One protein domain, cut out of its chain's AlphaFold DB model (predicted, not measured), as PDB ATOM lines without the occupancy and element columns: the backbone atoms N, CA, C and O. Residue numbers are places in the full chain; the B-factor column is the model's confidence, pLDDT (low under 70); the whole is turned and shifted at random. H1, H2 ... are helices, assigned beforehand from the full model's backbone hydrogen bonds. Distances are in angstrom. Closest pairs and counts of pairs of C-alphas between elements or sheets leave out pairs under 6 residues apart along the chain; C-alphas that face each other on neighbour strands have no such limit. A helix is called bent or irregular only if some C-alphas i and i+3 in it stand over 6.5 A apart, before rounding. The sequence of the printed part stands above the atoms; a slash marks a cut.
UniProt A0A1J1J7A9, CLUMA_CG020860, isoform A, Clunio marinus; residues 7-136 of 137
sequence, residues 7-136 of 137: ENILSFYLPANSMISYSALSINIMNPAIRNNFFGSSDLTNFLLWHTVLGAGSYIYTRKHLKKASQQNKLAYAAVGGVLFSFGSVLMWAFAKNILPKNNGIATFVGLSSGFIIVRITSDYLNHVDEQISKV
ATOM      1  N   GLU A   7      36.596  -3.631  16.181       66.94
ATOM      2  CA  GLU A   7      35.358  -3.039  16.695       66.94
ATOM      3  C   GLU A   7      34.363  -4.079  17.221       66.94
ATOM      4  O   GLU A   7      33.778  -3.884  18.282       66.94
ATOM      5  N   ASN A   8      34.178  -5.209  16.540       66.31
ATOM      6  CA  ASN A   8      33.269  -6.279  16.953       66.31
ATOM      7  C   ASN A   8      33.842  -7.098  18.111       66.31
ATOM      8  O   ASN A   8      33.085  -7.581  18.951       66.31
ATOM      9  N   ILE A   9      35.168  -7.227  18.198       66.50
ATOM     10  CA  ILE A   9      35.824  -7.826  19.365       66.50
ATOM     11  C   ILE A   9      35.544  -6.975  20.607       66.50
ATOM     12  O   ILE A   9      35.069  -7.506  21.606       66.50
ATOM     13  N   LEU A  10      35.749  -5.658  20.518       61.88
ATOM     14  CA  LEU A  10      35.517  -4.714  21.618       61.88
ATOM     15  C   LEU A  10      34.036  -4.522  21.970       61.88
ATOM     16  O   LEU A  10      33.708  -4.380  23.144       61.88
ATOM     17  N   SER A  11      33.142  -4.534  20.981       62.12
ATOM     18  CA  SER A  11      31.717  -4.232  21.191       62.12
ATOM     19  C   SER A  11      30.828  -5.453  21.424       62.12
ATOM     20  O   SER A  11      29.738  -5.304  21.971       62.12
ATOM     21  N   PHE A  12      31.243  -6.651  21.002       67.69
ATOM     22  CA  PHE A  12      30.387  -7.840  21.048       67.69
ATOM     23  C   PHE A  12      31.047  -9.018  21.763       67.69
ATOM     24  O   PHE A  12      30.474  -9.541  22.713       67.69
ATOM     25  N   TYR A  13      32.255  -9.417  21.359       68.06
ATOM     26  CA  TYR A  13      32.880 -10.626  21.910       68.06
ATOM     27  C   TYR A  13      33.440 -10.425  23.326       68.06
ATOM     28  O   TYR A  13      33.231 -11.284  24.179       68.06
ATOM     29  N   LEU A  14      34.093  -9.292  23.610       73.19
ATOM     30  CA  LEU A  14      34.614  -8.985  24.948       73.19
ATOM     31  C   LEU A  14      33.495  -8.812  25.988       73.19
ATOM     32  O   LEU A  14      33.558  -9.481  27.021       73.19
ATOM     33  N   PRO A  15      32.436  -8.015  25.732       73.31
ATOM     34  CA  PRO A  15      31.290  -7.943  26.634       73.31
ATOM     35  C   PRO A  15      30.595  -9.296  26.815       73.31
ATOM     36  O   PRO A  15      30.240  -9.652  27.936       73.31
ATOM     37  N   ALA A  16      30.457 -10.096  25.750       76.56
ATOM     38  CA  ALA A  16      29.848 -11.420  25.853       76.56
ATOM     39  C   ALA A  16      30.674 -12.391  26.706       76.56
ATOM     40  O   ALA A  16      30.118 -13.063  27.573       76.56
ATOM     41  N   ASN A  17      31.996 -12.426  26.521       78.44
ATOM     42  CA  ASN A  17      32.884 -13.235  27.356       78.44
ATOM     43  C   ASN A  17      32.862 -12.756  28.818       78.44
ATOM     44  O   ASN A  17      32.897 -13.547  29.757       78.44
ATOM     45  N   SER A  18      32.750 -11.444  29.018       83.31
ATOM     46  CA  SER A  18      32.649 -10.829  30.339       83.31
ATOM     47  C   SER A  18      31.379 -11.228  31.096       83.31
ATOM     48  O   SER A  18      31.440 -11.404  32.310       83.31
ATOM     49  N   MET A  19      30.262 -11.501  30.409       86.81
ATOM     50  CA  MET A  19      29.048 -12.025  31.057       86.81
ATOM     51  C   MET A  19      29.271 -13.387  31.731       86.81
ATOM     52  O   MET A  19      28.673 -13.657  32.775       86.81
ATOM     53  N   ILE A  20      30.148 -14.232  31.176       86.88
ATOM     54  CA  ILE A  20      30.512 -15.519  31.789       86.88
ATOM     55  C   ILE A  20      31.267 -15.260  33.095       86.88
ATOM     56  O   ILE A  20      30.912 -15.812  34.137       86.88
ATOM     57  N   SER A  21      32.262 -14.368  33.062       86.19
ATOM     58  CA  SER A  21      33.027 -13.988  34.254       86.19
ATOM     59  C   SER A  21      32.156 -13.330  35.320       86.19
ATOM     60  O   SER A  21      32.292 -13.654  36.495       86.19
ATOM     61  N   TYR A  22      31.226 -12.469  34.915       90.62
ATOM     62  CA  TYR A  22      30.273 -11.810  35.803       90.62
ATOM     63  C   TYR A  22      29.319 -12.808  36.469       90.62
ATOM     64  O   TYR A  22      29.074 -12.742  37.674       90.62
ATOM     65  N   SER A  23      28.833 -13.790  35.707       88.81
ATOM     66  CA  SER A  23      27.992 -14.867  36.239       88.81
ATOM     67  C   SER A  23      28.767 -15.721  37.241       88.81
ATOM     68  O   SER A  23      28.286 -15.951  38.349       88.81
ATOM     69  N   ALA A  24      29.998 -16.120  36.907       87.62
ATOM     70  CA  ALA A  24      30.876 -16.849  37.821       87.62
ATOM     71  C   ALA A  24      31.184 -16.040  39.095       87.62
ATOM     72  O   ALA A  24      31.157 -16.589  40.196       87.62
ATOM     73  N   LEU A  25      31.399 -14.727  38.965       87.31
ATOM     74  CA  LEU A  25      31.609 -13.811  40.086       87.31
ATOM     75  C   LEU A  25      30.383 -13.760  41.015       87.31
ATOM     76  O   LEU A  25      30.547 -13.840  42.233       87.31
ATOM     77  N   SER A  26      29.167 -13.711  40.454       90.00
ATOM     78  CA  SER A  26      27.915 -13.733  41.228       90.00
ATOM     79  C   SER A  26      27.786 -15.003  42.071       90.00
ATOM     80  O   SER A  26      27.500 -14.940  43.268       90.00
ATOM     81  N   ILE A  27      28.088 -16.157  41.470       87.50
ATOM     82  CA  ILE A  27      28.043 -17.456  42.139       87.50
ATOM     83  C   ILE A  27      29.101 -17.505  43.237       87.50
ATOM     84  O   ILE A  27      28.795 -17.909  44.354       87.50
ATOM     85  N   ASN A  28      30.326 -17.075  42.939       85.50
ATOM     86  CA  ASN A  28      31.442 -17.111  43.875       85.50
ATOM     87  C   ASN A  28      31.185 -16.261  45.132       85.50
ATOM     88  O   ASN A  28      31.495 -16.682  46.248       85.50
ATOM     89  N   ILE A  29      30.575 -15.082  44.979       84.62
ATOM     90  CA  ILE A  29      30.246 -14.212  46.115       84.62
ATOM     91  C   ILE A  29      29.090 -14.800  46.929       84.62
ATOM     92  O   ILE A  29      29.198 -14.917  48.158       84.62
ATOM     93  N   MET A  30      28.016 -15.219  46.257       85.25
ATOM     94  CA  MET A  30      26.794 -15.713  46.897       85.25
ATOM     95  C   MET A  30      26.962 -17.095  47.545       85.25
ATOM     96  O   MET A  30      26.422 -17.334  48.623       85.25
ATOM     97  N   ASN A  31      27.740 -17.995  46.939       79.56
ATOM     98  CA  ASN A  31      27.879 -19.390  47.358       79.56
ATOM     99  C   ASN A  31      29.305 -19.700  47.869       79.56
ATOM    100  O   ASN A  31      30.209 -20.001  47.082       79.56
ATOM    101  N   PRO A  32      29.524 -19.691  49.197       67.06
ATOM    102  CA  PRO A  32      30.843 -19.931  49.782       67.06
ATOM    103  C   PRO A  32      31.341 -21.379  49.621       67.06
ATOM    104  O   PRO A  32      32.546 -21.607  49.720       67.06
ATOM    105  N   ALA A  33      30.458 -22.353  49.365       64.62
ATOM    106  CA  ALA A  33      30.860 -23.744  49.150       64.62
ATOM    107  C   ALA A  33      31.519 -23.941  47.777       64.62
ATOM    108  O   ALA A  33      32.508 -24.661  47.664       64.62
ATOM    109  N   ILE A  34      31.026 -23.248  46.745       58.47
ATOM    110  CA  ILE A  34      31.652 -23.251  45.414       58.47
ATOM    111  C   ILE A  34      32.998 -22.520  45.454       58.47
ATOM    112  O   ILE A  34      33.971 -23.016  44.885       58.47
ATOM    113  N   ARG A  35      33.087 -21.406  46.196       57.56
ATOM    114  CA  ARG A  35      34.354 -20.694  46.426       57.56
ATOM    115  C   ARG A  35      35.447 -21.632  46.948       57.56
ATOM    116  O   ARG A  35      36.541 -21.661  46.398       57.56
ATOM    117  N   ASN A  36      35.142 -22.409  47.987       56.91
ATOM    118  CA  ASN A  36      36.128 -23.279  48.629       56.91
ATOM    119  C   ASN A  36      36.467 -24.542  47.807       56.91
ATOM    120  O   ASN A  36      37.576 -25.045  47.943       56.91
ATOM    121  N   ASN A  37      35.554 -25.039  46.961       54.66
ATOM    122  CA  ASN A  37      35.739 -26.308  46.238       54.66
ATOM    123  C   ASN A  37      36.235 -26.161  44.789       54.66
ATOM    124  O   ASN A  37      36.870 -27.077  44.281       54.66
ATOM    125  N   PHE A  38      35.939 -25.048  44.109       50.31
ATOM    126  CA  PHE A  38      36.300 -24.838  42.695       50.31
ATOM    127  C   PHE A  38      37.176 -23.601  42.463       50.31
ATOM    128  O   PHE A  38      37.921 -23.558  41.488       50.31
ATOM    129  N   PHE A  39      37.094 -22.594  43.338       52.72
ATOM    130  CA  PHE A  39      37.669 -21.263  43.105       52.72
ATOM    131  C   PHE A  39      38.688 -20.855  44.183       52.72
ATOM    132  O   PHE A  39      38.819 -19.672  44.482       52.72
ATOM    133  N   GLY A  40      39.392 -21.830  44.773       48.69
ATOM    134  CA  GLY A  40      40.167 -21.759  46.024       48.69
ATOM    135  C   GLY A  40      41.308 -20.731  46.165       48.69
ATOM    136  O   GLY A  40      42.127 -20.892  47.063       48.69
ATOM    137  N   SER A  41      41.381 -19.671  45.361       58.88
ATOM    138  CA  SER A  41      42.336 -18.574  45.539       58.88
ATOM    139  C   SER A  41      41.682 -17.203  45.328       58.88
ATOM    140  O   SER A  41      40.874 -16.991  44.419       58.88
ATOM    141  N   SER A  42      42.063 -16.231  46.163       63.09
ATOM    142  CA  SER A  42      41.728 -14.807  45.989       63.09
ATOM    143  C   SER A  42      42.059 -14.306  44.574       63.09
ATOM    144  O   SER A  42      41.369 -13.434  44.043       63.09
ATOM    145  N   ASP A  43      43.056 -14.920  43.934       70.44
ATOM    146  CA  ASP A  43      43.513 -14.619  42.579       70.44
ATOM    147  C   ASP A  43      42.422 -14.813  41.525       70.44
ATOM    148  O   ASP A  43      42.295 -13.992  40.618       70.44
ATOM    149  N   LEU A  44      41.574 -15.836  41.663       74.00
ATOM    150  CA  LEU A  44      40.524 -16.094  40.680       74.00
ATOM    151  C   LEU A  44      39.361 -15.110  40.808       74.00
ATOM    152  O   LEU A  44      38.825 -14.653  39.804       74.00
ATOM    153  N   THR A  45      39.000 -14.718  42.032       79.44
ATOM    154  CA  THR A  45      37.980 -13.676  42.243       79.44
ATOM    155  C   THR A  45      38.446 -12.349  41.650       79.44
ATOM    156  O   THR A  45      37.690 -11.698  40.931       79.44
ATOM    157  N   ASN A  46      39.709 -11.986  41.891       84.00
ATOM    158  CA  ASN A  46      40.319 -10.791  41.318       84.00
ATOM    159  C   ASN A  46      40.379 -10.870  39.789       84.00
ATOM    160  O   ASN A  46      40.050  -9.896  39.119       84.00
ATOM    161  N   PHE A  47      40.721 -12.028  39.223       86.56
ATOM    162  CA  PHE A  47      40.718 -12.245  37.778       86.56
ATOM    163  C   PHE A  47      39.318 -12.085  37.163       86.56
ATOM    164  O   PHE A  47      39.148 -11.353  36.187       86.56
ATOM    165  N   LEU A  48      38.297 -12.714  37.757       86.00
ATOM    166  CA  LEU A  48      36.902 -12.595  37.318       86.00
ATOM    167  C   LEU A  48      36.402 -11.150  37.409       86.00
ATOM    168  O   LEU A  48      35.712 -10.673  36.505       86.00
ATOM    169  N   LEU A  49      36.777 -10.444  38.477       88.06
ATOM    170  CA  LEU A  49      36.445  -9.039  38.671       88.06
ATOM    171  C   LEU A  49      37.112  -8.160  37.611       88.06
ATOM    172  O   LEU A  49      36.423  -7.380  36.960       88.06
ATOM    173  N   TRP A  50      38.414  -8.327  37.372       89.88
ATOM    174  CA  TRP A  50      39.138  -7.596  36.330       89.88
ATOM    175  C   TRP A  50      38.534  -7.820  34.947       89.88
ATOM    176  O   TRP A  50      38.307  -6.864  34.207       89.88
ATOM    177  N   HIS A  51      38.206  -9.065  34.609       89.44
ATOM    178  CA  HIS A  51      37.585  -9.387  33.329       89.44
ATOM    179  C   HIS A  51      36.156  -8.815  33.207       89.44
ATOM    180  O   HIS A  51      35.728  -8.394  32.127       89.44
ATOM    181  N   THR A  52      35.429  -8.720  34.324       89.12
ATOM    182  CA  THR A  52      34.138  -8.016  34.390       89.12
ATOM    183  C   THR A  52      34.313  -6.515  34.136       89.12
ATOM    184  O   THR A  52      33.646  -5.962  33.262       89.12
ATOM    185  N   VAL A  53      35.258  -5.868  34.826       93.19
ATOM    186  CA  VAL A  53      35.550  -4.432  34.679       93.19
ATOM    187  C   VAL A  53      35.943  -4.100  33.244       93.19
ATOM    188  O   VAL A  53      35.409  -3.157  32.663       93.19
ATOM    189  N   LEU A  54      36.839  -4.892  32.650       92.25
ATOM    190  CA  LEU A  54      37.296  -4.679  31.278       92.25
ATOM    191  C   LEU A  54      36.169  -4.862  30.261       92.25
ATOM    192  O   LEU A  54      36.057  -4.062  29.333       92.25
ATOM    193  N   GLY A  55      35.317  -5.875  30.422       89.81
ATOM    194  CA  GLY A  55      34.199  -6.097  29.508       89.81
ATOM    195  C   GLY A  55      33.107  -5.038  29.625       89.81
ATOM    196  O   GLY A  55      32.678  -4.498  28.606       89.81
ATOM    197  N   ALA A  56      32.707  -4.683  30.850       91.50
ATOM    198  CA  ALA A  56      31.744  -3.612  31.101       91.50
ATOM    199  C   ALA A  56      32.275  -2.256  30.615       91.50
ATOM    200  O   ALA A  56      31.572  -1.522  29.920       91.50
ATOM    201  N   GLY A  57      33.545  -1.952  30.896       92.25
ATOM    202  CA  GLY A  57      34.204  -0.751  30.396       92.25
ATOM    203  C   GLY A  57      34.275  -0.722  28.869       92.25
ATOM    204  O   GLY A  57      33.913   0.280  28.263       92.25
ATOM    205  N   SER A  58      34.640  -1.833  28.224       90.50
ATOM    206  CA  SER A  58      34.655  -1.937  26.754       90.50
ATOM    207  C   SER A  58      33.262  -1.740  26.146       90.50
ATOM    208  O   SER A  58      33.110  -1.044  25.137       90.50
ATOM    209  N   TYR A  59      32.224  -2.290  26.782       90.75
ATOM    210  CA  TYR A  59      30.838  -2.076  26.370       90.75
ATOM    211  C   TYR A  59      30.449  -0.596  26.444       90.75
ATOM    212  O   TYR A  59      29.905  -0.066  25.479       90.75
ATOM    213  N   ILE A  60      30.787   0.092  27.540       92.94
ATOM    214  CA  ILE A  60      30.522   1.529  27.720       92.94
ATOM    215  C   ILE A  60      31.327   2.365  26.715       92.94
ATOM    216  O   ILE A  60      30.780   3.252  26.067       92.94
ATOM    217  N   TYR A  61      32.605   2.048  26.521       90.75
ATOM    218  CA  TYR A  61      33.504   2.754  25.607       90.75
ATOM    219  C   TYR A  61      32.984   2.786  24.160       90.75
ATOM    220  O   TYR A  61      33.176   3.767  23.440       90.75
ATOM    221  N   THR A  62      32.306   1.719  23.728       89.25
ATOM    222  CA  THR A  62      31.780   1.578  22.360       89.25
ATOM    223  C   THR A  62      30.384   2.183  22.157       89.25
ATOM    224  O   THR A  62      29.840   2.109  21.052       89.25
ATOM    225  N   ARG A  63      29.790   2.810  23.184       89.94
ATOM    226  CA  ARG A  63      28.435   3.381  23.111       89.94
ATOM    227  C   ARG A  63      28.346   4.608  22.212       89.94
ATOM    228  O   ARG A  63      29.287   5.396  22.092       89.94
ATOM    229  N   LYS A  64      27.173   4.803  21.596       88.94
ATOM    230  CA  LYS A  64      26.957   5.907  20.649       88.94
ATOM    231  C   LYS A  64      27.022   7.261  21.348       88.94
ATOM    232  O   LYS A  64      27.615   8.179  20.786       88.94
ATOM    233  N   HIS A  65      26.505   7.362  22.574       88.81
ATOM    234  CA  HIS A  65      26.520   8.608  23.337       88.81
ATOM    235  C   HIS A  65      27.921   9.134  23.650       88.81
ATOM    236  O   HIS A  65      28.107  10.335  23.827       88.81
ATOM    237  N   LEU A  66      28.931   8.263  23.640       90.19
ATOM    238  CA  LEU A  66      30.318   8.659  23.843       90.19
ATOM    239  C   LEU A  66      31.043   9.023  22.546       90.19
ATOM    240  O   LEU A  66      32.196   9.438  22.608       90.19
ATOM    241  N   LYS A  67      30.424   8.926  21.360       87.81
ATOM    242  CA  LYS A  67      31.115   9.184  20.079       87.81
ATOM    243  C   LYS A  67      31.717  10.585  19.982       87.81
ATOM    244  O   LYS A  67      32.842  10.691  19.497       87.81
ATOM    245  N   LYS A  68      31.009  11.604  20.479       87.50
ATOM    246  CA  LYS A  68      31.426  13.019  20.443       87.50
ATOM    247  C   LYS A  68      32.431  13.401  21.543       87.50
ATOM    248  O   LYS A  68      33.003  14.482  21.486       87.50
ATOM    249  N   ALA A  69      32.664  12.537  22.535       89.88
ATOM    250  CA  ALA A  69      33.620  12.811  23.607       89.88
ATOM    251  C   ALA A  69      35.078  12.682  23.125       89.88
ATOM    252  O   ALA A  69      35.373  11.927  22.196       89.88
ATOM    253  N   SER A  70      36.008  13.379  23.785       93.00
ATOM    254  CA  SER A  70      37.444  13.204  23.536       93.00
ATOM    255  C   SER A  70      37.895  11.789  23.914       93.00
ATOM    256  O   SER A  70      37.321  11.153  24.797       93.00
ATOM    257  N   GLN A  71      38.950  11.292  23.270       89.31
ATOM    258  CA  GLN A  71      39.458   9.935  23.494       89.31
ATOM    259  C   GLN A  71      39.815   9.659  24.968       89.31
ATOM    260  O   GLN A  71      39.512   8.587  25.491       89.31
ATOM    261  N   GLN A  72      40.410  10.646  25.645       92.25
ATOM    262  CA  GLN A  72      40.735  10.574  27.072       92.25
ATOM    263  C   GLN A  72      39.470  10.479  27.932       92.25
ATOM    264  O   GLN A  72      39.392   9.624  28.812       92.25
ATOM    265  N   ASN A  73      38.447  11.283  27.627       93.06
ATOM    266  CA  ASN A  73      37.185  11.257  28.362       93.06
ATOM    267  C   ASN A  73      36.432   9.942  28.138       93.06
ATOM    268  O   ASN A  73      35.934   9.366  29.099       93.06
ATOM    269  N   LYS A  74      36.408   9.408  26.905       93.06
ATOM    270  CA  LYS A  74      35.814   8.087  26.627       93.06
ATOM    271  C   LYS A  74      36.451   7.001  27.480       93.06
ATOM    272  O   LYS A  74      35.735   6.197  28.069       93.06
ATOM    273  N   LEU A  75      37.784   6.984  27.549       93.62
ATOM    274  CA  LEU A  75      38.515   6.006  28.348       93.62
ATOM    275  C   LEU A  75      38.219   6.172  29.842       93.62
ATOM    276  O   LEU A  75      37.942   5.181  30.511       93.62
ATOM    277  N   ALA A  76      38.222   7.405  30.353       95.44
ATOM    278  CA  ALA A  76      37.918   7.687  31.753       95.44
ATOM    279  C   ALA A  76      36.489   7.261  32.132       95.44
ATOM    280  O   ALA A  76      36.300   6.555  33.121       95.44
ATOM    281  N   TYR A  77      35.486   7.618  31.324       95.44
ATOM    282  CA  TYR A  77      34.088   7.248  31.569       95.44
ATOM    283  C   TYR A  77      33.867   5.740  31.482       95.44
ATOM    284  O   TYR A  77      33.176   5.170  32.322       95.44
ATOM    285  N   ALA A  78      34.489   5.082  30.504       94.38
ATOM    286  CA  ALA A  78      34.450   3.634  30.374       94.38
ATOM    287  C   ALA A  78      35.095   2.925  31.569       94.38
ATOM    288  O   ALA A  78      34.511   1.991  32.115       94.38
ATOM    289  N   ALA A  79      36.274   3.380  32.001       94.31
ATOM    290  CA  ALA A  79      36.978   2.805  33.141       94.31
ATOM    291  C   ALA A  79      36.161   2.952  34.430       94.31
ATOM    292  O   ALA A  79      35.893   1.962  35.109       94.31
ATOM    293  N   VAL A  80      35.697   4.169  34.730       96.69
ATOM    294  CA  VAL A  80      34.876   4.440  35.918       96.69
ATOM    295  C   VAL A  80      33.554   3.677  35.852       96.69
ATOM    296  O   VAL A  80      33.178   3.031  36.824       96.69
ATOM    297  N   GLY A  81      32.873   3.680  34.706       95.19
ATOM    298  CA  GLY A  81      31.616   2.956  34.522       95.19
ATOM    299  C   GLY A  81      31.767   1.442  34.692       95.19
ATOM    300  O   GLY A  81      30.947   0.815  35.362       95.19
ATOM    301  N   GLY A  82      32.844   0.855  34.160       94.75
ATOM    302  CA  GLY A  82      33.155  -0.564  34.340       94.75
ATOM    303  C   GLY A  82      33.432  -0.927  35.802       94.75
ATOM    304  O   GLY A  82      32.942  -1.951  36.285       94.75
ATOM    305  N   VAL A  83      34.161  -0.070  36.527       95.56
ATOM    306  CA  VAL A  83      34.410  -0.224  37.970       95.56
ATOM    307  C   VAL A  83      33.108  -0.122  38.762       95.56
ATOM    308  O   VAL A  83      32.815  -1.026  39.541       95.56
ATOM    309  N   LEU A  84      32.302   0.919  38.534       96.25
ATOM    310  CA  LEU A  84      31.029   1.131  39.229       96.25
ATOM    311  C   LEU A  84      30.069  -0.044  39.029       96.25
ATOM    312  O   LEU A  84      29.511  -0.548  40.001       96.25
ATOM    313  N   PHE A  85      29.924  -0.521  37.792       95.38
ATOM    314  CA  PHE A  85      29.092  -1.680  37.482       95.38
ATOM    315  C   PHE A  85      29.560  -2.934  38.233       95.38
ATOM    316  O   PHE A  85      28.772  -3.610  38.902       95.38
ATOM    317  N   SER A  86      30.858  -3.234  38.147       93.44
ATOM    318  CA  SER A  86      31.422  -4.473  38.684       93.44
ATOM    319  C   SER A  86      31.411  -4.473  40.210       93.44
ATOM    320  O   SER A  86      30.833  -5.368  40.824       93.44
ATOM    321  N   PHE A  87      31.988  -3.446  40.838       92.94
ATOM    322  CA  PHE A  87      32.051  -3.346  42.296       92.94
ATOM    323  C   PHE A  87      30.680  -3.092  42.926       92.94
ATOM    324  O   PHE A  87      30.401  -3.648  43.986       92.94
ATOM    325  N   GLY A  88      29.797  -2.329  42.272       93.81
ATOM    326  CA  GLY A  88      28.418  -2.147  42.729       93.81
ATOM    327  C   GLY A  88      27.657  -3.473  42.800       93.81
ATOM    328  O   GLY A  88      26.992  -3.751  43.797       93.81
ATOM    329  N   SER A  89      27.838  -4.341  41.800       93.56
ATOM    330  CA  SER A  89      27.257  -5.691  41.796       93.56
ATOM    331  C   SER A  89      27.819  -6.563  42.919       93.56
ATOM    332  O   SER A  89      27.057  -7.189  43.655       93.56
ATOM    333  N   VAL A  90      29.146  -6.563  43.100       91.38
ATOM    334  CA  VAL A  90      29.814  -7.298  44.188       91.38
ATOM    335  C   VAL A  90      29.278  -6.874  45.552       91.38
ATOM    336  O   VAL A  90      28.948  -7.729  46.374       91.38
ATOM    337  N   LEU A  91      29.161  -5.564  45.781       91.19
ATOM    338  CA  LEU A  91      28.655  -5.014  47.033       91.19
ATOM    339  C   LEU A  91      27.195  -5.417  47.264       91.19
ATOM    340  O   LEU A  91      26.852  -5.882  48.349       91.19
ATOM    341  N   MET A  92      26.346  -5.308  46.236       93.44
ATOM    342  CA  MET A  92      24.948  -5.731  46.318       93.44
ATOM    343  C   MET A  92      24.829  -7.217  46.681       93.44
ATOM    344  O   MET A  92      24.051  -7.572  47.564       93.44
ATOM    345  N   TRP A  93      25.614  -8.093  46.049       91.88
ATOM    346  CA  TRP A  93      25.607  -9.523  46.359       91.88
ATOM    347  C   TRP A  93      26.159  -9.833  47.750       91.88
ATOM    348  O   TRP A  93      25.626 -10.707  48.430       91.88
ATOM    349  N   ALA A  94      27.179  -9.101  48.207       88.19
ATOM    350  CA  ALA A  94      27.687  -9.227  49.569       88.19
ATOM    351  C   ALA A  94      26.598  -8.907  50.607       88.19
ATOM    352  O   ALA A  94      26.440  -9.652  51.574       88.19
ATOM    353  N   PHE A  95      25.800  -7.857  50.378       89.50
ATOM    354  CA  PHE A  95      24.641  -7.549  51.219       89.50
ATOM    355  C   PHE A  95      23.530  -8.594  51.095       89.50
ATOM    356  O   PHE A  95      23.051  -9.090  52.113       89.50
ATOM    357  N   ALA A  96      23.145  -8.974  49.874       88.12
ATOM    358  CA  ALA A  96      22.079  -9.947  49.635       88.12
ATOM    359  C   ALA A  96      22.370 -11.290  50.319       88.12
ATOM    360  O   ALA A  96      21.499 -11.859  50.973       88.12
ATOM    361  N   LYS A  97      23.617 -11.760  50.253       84.44
ATOM    362  CA  LYS A  97      24.066 -12.974  50.936       84.44
ATOM    363  C   LYS A  97      23.805 -12.954  52.442       84.44
ATOM    364  O   LYS A  97      23.452 -13.989  52.995       84.44
ATOM    365  N   ASN A  98      23.973 -11.806  53.099       85.25
ATOM    366  CA  ASN A  98      23.760 -11.688  54.544       85.25
ATOM    367  C   ASN A  98      22.277 -11.798  54.936       85.25
ATOM    368  O   ASN A  98      21.977 -12.090  56.090       85.25
ATOM    369  N   ILE A  99      21.365 -11.565  53.988       88.12
ATOM    370  CA  ILE A  99      19.911 -11.605  54.195       88.12
ATOM    371  C   ILE A  99      19.348 -12.989  53.838       88.12
ATOM    372  O   ILE A  99      18.328 -13.415  54.379       88.12
ATOM    373  N   LEU A 100      19.998 -13.705  52.918       85.06
ATOM    374  CA  LEU A 100      19.518 -14.995  52.435       85.06
ATOM    375  C   LEU A 100      19.727 -16.122  53.464       85.06
ATOM    376  O   LEU A 100      20.722 -16.142  54.192       85.06
ATOM    377  N   PRO A 101      18.820 -17.118  53.498       80.62
ATOM    378  CA  PRO A 101      19.017 -18.320  54.301       80.62
ATOM    379  C   PRO A 101      20.283 -19.068  53.854       80.62
ATOM    380  O   PRO A 101      20.697 -18.961  52.699       80.62
ATOM    381  N   LYS A 102      20.875 -19.876  54.748       79.25
ATOM    382  CA  LYS A 102      22.092 -20.685  54.499       79.25
ATOM    383  C   LYS A 102      21.847 -21.863  53.534       79.25
ATOM    384  O   LYS A 102      22.193 -23.004  53.825       79.25
ATOM    385  N   ASN A 103      21.224 -21.595  52.392       84.00
ATOM    386  CA  ASN A 103      20.992 -22.532  51.308       84.00
ATOM    387  C   ASN A 103      21.761 -22.058  50.069       84.00
ATOM    388  O   ASN A 103      21.426 -21.052  49.440       84.00
ATOM    389  N   ASN A 104      22.781 -22.832  49.709       81.56
ATOM    390  CA  ASN A 104      23.677 -22.542  48.595       81.56
ATOM    391  C   ASN A 104      22.952 -22.469  47.238       81.56
ATOM    392  O   ASN A 104      23.345 -21.677  46.385       81.56
ATOM    393  N   GLY A 105      21.883 -23.249  47.041       86.19
ATOM    394  CA  GLY A 105      21.090 -23.231  45.809       86.19
ATOM    395  C   GLY A 105      20.299 -21.935  45.644       86.19
ATOM    396  O   GLY A 105      20.338 -21.324  44.577       86.19
ATOM    397  N   ILE A 106      19.656 -21.465  46.719       88.12
ATOM    398  CA  ILE A 106      18.927 -20.185  46.726       88.12
ATOM    399  C   ILE A 106      19.897 -19.027  46.472       88.12
ATOM    400  O   ILE A 106      19.626 -18.176  45.630       88.12
ATOM    401  N   ALA A 107      21.053 -19.022  47.141       87.94
ATOM    402  CA  ALA A 107      22.061 -17.980  46.965       87.94
ATOM    403  C   ALA A 107      22.588 -17.912  45.519       87.94
ATOM    404  O   ALA A 107      22.663 -16.831  44.937       87.94
ATOM    405  N   THR A 108      22.887 -19.062  44.905       88.56
ATOM    406  CA  THR A 108      23.292 -19.139  43.494       88.56
ATOM    407  C   THR A 108      22.188 -18.658  42.552       88.56
ATOM    408  O   THR A 108      22.468 -17.868  41.652       88.56
ATOM    409  N   PHE A 109      20.938 -19.086  42.766       91.12
ATOM    410  CA  PHE A 109      19.809 -18.655  41.942       91.12
ATOM    411  C   PHE A 109      19.602 -17.136  42.010       91.12
ATOM    412  O   PHE A 109      19.485 -16.490  40.972       91.12
ATOM    413  N   VAL A 110      19.636 -16.558  43.216       92.62
ATOM    414  CA  VAL A 110      19.517 -15.105  43.416       92.62
ATOM    415  C   VAL A 110      20.705 -14.360  42.809       92.62
ATOM    416  O   VAL A 110      20.516 -13.309  42.203       92.62
ATOM    417  N   GLY A 111      21.927 -14.888  42.919       91.81
ATOM    418  CA  GLY A 111      23.115 -14.299  42.291       91.81
ATOM    419  C   GLY A 111      22.974 -14.189  40.775       91.81
ATOM    420  O   GLY A 111      23.123 -13.104  40.218       91.81
ATOM    421  N   LEU A 112      22.595 -15.291  40.126       93.25
ATOM    422  CA  LEU A 112      22.405 -15.337  38.677       93.25
ATOM    423  C   LEU A 112      21.219 -14.485  38.214       93.25
ATOM    424  O   LEU A 112      21.351 -13.736  37.246       93.25
ATOM    425  N   SER A 113      20.076 -14.565  38.904       93.75
ATOM    426  CA  SER A 113      18.884 -13.799  38.528       93.75
ATOM    427  C   SER A 113      19.119 -12.299  38.678       93.75
ATOM    428  O   SER A 113      18.845 -11.535  37.753       93.75
ATOM    429  N   SER A 114      19.690 -11.873  39.806       93.44
ATOM    430  CA  SER A 114      19.991 -10.466  40.057       93.44
ATOM    431  C   SER A 114      21.074  -9.939  39.119       93.44
ATOM    432  O   SER A 114      20.926  -8.838  38.598       93.44
ATOM    433  N   GLY A 115      22.107 -10.734  38.815       92.94
ATOM    434  CA  GLY A 115      23.114 -10.377  37.818       92.94
ATOM    435  C   GLY A 115      22.511 -10.173  36.427       92.94
ATOM    436  O   GLY A 115      22.775  -9.160  35.779       92.94
ATOM    437  N   PHE A 116      21.639 -11.080  35.983       93.81
ATOM    438  CA  PHE A 116      20.932 -10.928  34.709       93.81
ATOM    439  C   PHE A 116      20.065  -9.662  34.674       93.81
ATOM    440  O   PHE A 116      20.089  -8.920  33.690       93.81
ATOM    441  N   ILE A 117      19.327  -9.386  35.754       95.62
ATOM    442  CA  ILE A 117      18.492  -8.185  35.876       95.62
ATOM    443  C   ILE A 117      19.352  -6.917  35.814       95.62
ATOM    444  O   ILE A 117      19.021  -6.009  35.054       95.62
ATOM    445  N   ILE A 118      20.468  -6.866  36.551       95.19
ATOM    446  CA  ILE A 118      21.389  -5.722  36.542       95.19
ATOM    447  C   ILE A 118      21.919  -5.461  35.133       95.19
ATOM    448  O   ILE A 118      21.862  -4.323  34.664       95.19
ATOM    449  N   VAL A 119      22.406  -6.497  34.439       93.81
ATOM    450  CA  VAL A 119      22.893  -6.368  33.056       93.81
ATOM    451  C   VAL A 119      21.786  -5.829  32.158       93.81
ATOM    452  O   VAL A 119      22.007  -4.862  31.434       93.81
ATOM    453  N   ARG A 120      20.579  -6.402  32.238       93.75
ATOM    454  CA  ARG A 120      19.449  -5.995  31.400       93.75
ATOM    455  C   ARG A 120      19.067  -4.534  31.619       93.75
ATOM    456  O   ARG A 120      18.967  -3.801  30.642       93.75
ATOM    457  N   ILE A 121      18.889  -4.111  32.872       95.81
ATOM    458  CA  ILE A 121      18.535  -2.725  33.214       95.81
ATOM    459  C   ILE A 121      19.651  -1.764  32.795       95.81
ATOM    460  O   ILE A 121      19.377  -0.723  32.211       95.81
ATOM    461  N   THR A 122      20.915  -2.121  33.036       94.25
ATOM    462  CA  THR A 122      22.061  -1.284  32.646       94.25
ATOM    463  C   THR A 122      22.132  -1.118  31.129       94.25
ATOM    464  O   THR A 122      22.325  -0.010  30.631       94.25
ATOM    465  N   SER A 123      21.958  -2.204  30.373       92.44
ATOM    466  CA  SER A 123      21.928  -2.158  28.911       92.44
ATOM    467  C   SER A 123      20.757  -1.331  28.390       92.44
ATOM    468  O   SER A 123      20.956  -0.548  27.464       92.44
ATOM    469  N   ASP A 124      19.572  -1.480  28.982       94.31
ATOM    470  CA  ASP A 124      18.372  -0.723  28.621       94.31
ATOM    471  C   ASP A 124      18.549   0.776  28.886       94.31
ATOM    472  O   ASP A 124      18.350   1.590  27.988       94.31
ATOM    473  N   TYR A 125      19.071   1.142  30.059       95.62
ATOM    474  CA  TYR A 125      19.419   2.522  30.394       95.62
ATOM    475  C   TYR A 125      20.411   3.125  29.390       95.62
ATOM    476  O   TYR A 125      20.185   4.209  28.852       95.62
ATOM    477  N   LEU A 126      21.498   2.413  29.076       94.31
ATOM    478  CA  LEU A 126      22.485   2.901  28.110       94.31
ATOM    479  C   LEU A 126      21.899   3.009  26.691       94.31
ATOM    480  O   LEU A 126      22.320   3.881  25.927       94.31
ATOM    481  N   ASN A 127      20.958   2.135  26.312       93.56
ATOM    482  CA  ASN A 127      20.228   2.211  25.039       93.56
ATOM    483  C   ASN A 127      19.314   3.428  25.000       93.56
ATOM    484  O   ASN A 127      19.381   4.189  24.040       93.56
ATOM    485  N   HIS A 128      18.562   3.666  26.070       94.00
ATOM    486  CA  HIS A 128      17.730   4.849  26.206       94.00
ATOM    487  C   HIS A 128      18.548   6.139  26.040       94.00
ATOM    488  O   HIS A 128      18.158   7.021  25.279       94.00
ATOM    489  N   VAL A 129      19.718   6.237  26.683       94.19
ATOM    490  CA  VAL A 129      20.624   7.394  26.537       94.19
ATOM    491  C   VAL A 129      21.134   7.542  25.097       94.19
ATOM    492  O   VAL A 129      21.163   8.652  24.565       94.19
ATOM    493  N   ASP A 130      21.508   6.437  24.442       92.38
ATOM    494  CA  ASP A 130      21.935   6.453  23.035       92.38
ATOM    495  C   ASP A 130      20.826   6.965  22.098       92.38
ATOM    496  O   ASP A 130      21.116   7.693  21.146       92.38
ATOM    497  N   GLU A 131      19.566   6.609  22.361       91.56
ATOM    498  CA  GLU A 131      18.412   7.047  21.569       91.56
ATOM    499  C   GLU A 131      18.141   8.549  21.697       91.56
ATOM    500  O   GLU A 131      17.760   9.185  20.711       91.56
ATOM    501  N   GLN A 132      18.374   9.149  22.869       90.00
ATOM    502  CA  GLN A 132      18.177  10.594  23.044       90.00
ATOM    503  C   GLN A 132      19.134  11.416  22.179       90.00
ATOM    504  O   GLN A 132      18.749  12.454  21.656       90.00
ATOM    505  N   ILE A 133      20.358  10.935  21.959       85.00
ATOM    506  CA  ILE A 133      21.326  11.644  21.109       85.00
ATOM    507  C   ILE A 133      20.952  11.544  19.632       85.00
ATOM    508  O   ILE A 133      21.147  12.504  18.900       85.00
ATOM    509  N   SER A 134      20.335  10.439  19.202       66.88
ATOM    510  CA  SER A 134      19.845  10.308  17.822       66.88
ATOM    511  C   SER A 134      18.632  11.180  17.480       66.88
ATOM    512  O   SER A 134      18.273  11.254  16.315       66.88
ATOM    513  N   LYS A 135      17.984  11.806  18.473       63.12
ATOM    514  CA  LYS A 135      16.854  12.729  18.264       63.12
ATOM    515  C   LYS A 135      17.275  14.200  18.205       63.12
ATOM    516  O   LYS A 135      16.447  15.045  17.886       63.12
ATOM    517  N   VAL A 136      18.514  14.501  18.594       58.25
ATOM    518  CA  VAL A 136      19.058  15.868  18.683       58.25
ATOM    519  C   VAL A 136      19.966  16.192  17.486       58.25
ATOM    520  O   VAL A 136      20.235  17.365  17.239       58.25
TER     521      VAL A 136
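Overview. This is residues 7 to 136 of the 137 residues of the protein "CLUMA_CG020860, isoform A" of Clunio marinus (UniProt A0A1J1J7A9). Three long helices, H1, H4 and H5, make a loose-ended bundle whose members meet near the last residues of H1 and spread apart toward the other end, where H3 passes at a slant between H1 and H4. The short helix H2 forms a corner after H1 at the end where the bundle meets, and H4 and H5 form a helical hairpin along the length of the elongated body. The printed part has 130 residues with five named helices, H1 to H5 in order along the chain, and no named strand; its class is all helix. It is compact, with a radius of gyration of the C-alphas of 15.9 A, and its C-alphas span 51 by 27 by 21 A.

Arrangement. The longest helix is H5, residues 104 to 133, and it forms a hairpin with H4, residues 71 to 99. These two run opposite ways at a shallow tilt of 30 degrees and touch, with residues 89 to 97 of H4 and 107 to 118 of H5 alone; their closest C-alphas, those of Lys 97 and Ala 107, are 6.7 A apart. With H1, residues 7 to 30, they form a bundle of three helices, rods that touch one another. Residues 22 to 30 of H1 alone touch H5, and the closest C-alphas, those of Ser 26 and Gly 111, are 4.9 A apart. H1 and H5 run opposite ways at a shallow tilt of 32 degrees, only just short of steep. The same residues of H1 alone touch H4, at its residues 86 to 97, the same way at a shallow tilt of 22 degrees; the closest C-alphas, those of Met 30 and Lys 97, are 5.6 A apart. H3, residues 42 to 61, touches H1 at a steep tilt of 38 degrees, opposite ways, with the C-alphas of Pro 15 and Gly 55 closest at 4.5 A. H3 also touches H4, at residues 74 to 86 of H4 alone, at a steep tilt of 48 degrees, opposite ways; the C-alphas of Gly 57 and Gly 82 come closest at 4.1 A. H3 and H5 are near each other. H2, residues 32 to 38, touches H1 only at the corner, with the C-alphas of Asn 28 and Arg 35 closest at 5.3 A. H2 is close to H5 but not clearly touching, about perpendicular at 88 degrees, and apart from H3 and H4. H1 is the hub, touching the four other helices. Every O i to N i+4 pair is within hydrogen-bond range in H2 and H3; the counts are 17 of 20 in H1, 23 of 25 in H4 and 25 of 26 in H5.

Along the chain. H5 is 43.9 A from first to last C-alpha, and C-alpha 133 is at (21.326, 11.644, 21.109). H4 is 42.3 A long and begins with C-alpha 71 at (39.458, 9.935, 23.494). H1, 33.9 A long, begins with C-alpha 7 at (35.358, -3.039, 16.695). It has a kink of 29 degrees near residue 14 and is only just irregular: C-alphas 11 and 14 are 6.7 A apart. H3 measures 28.1 A and H2 10.2 A.

Size, cuts and confidence. The C-alphas of Asn 37 and Val 136 are the two farthest apart, at 53.1 A. The printed part, residues 7 to 136, has no cut. The links from H1 to H2, H2 to H3 and H4 to H5 are tight; the link from H3 to H4, nine residues, is short. The mean pLDDT of the printed part is 84.8, and residues 7 to 13, 32 to 42 and 134 to 136 are under 70.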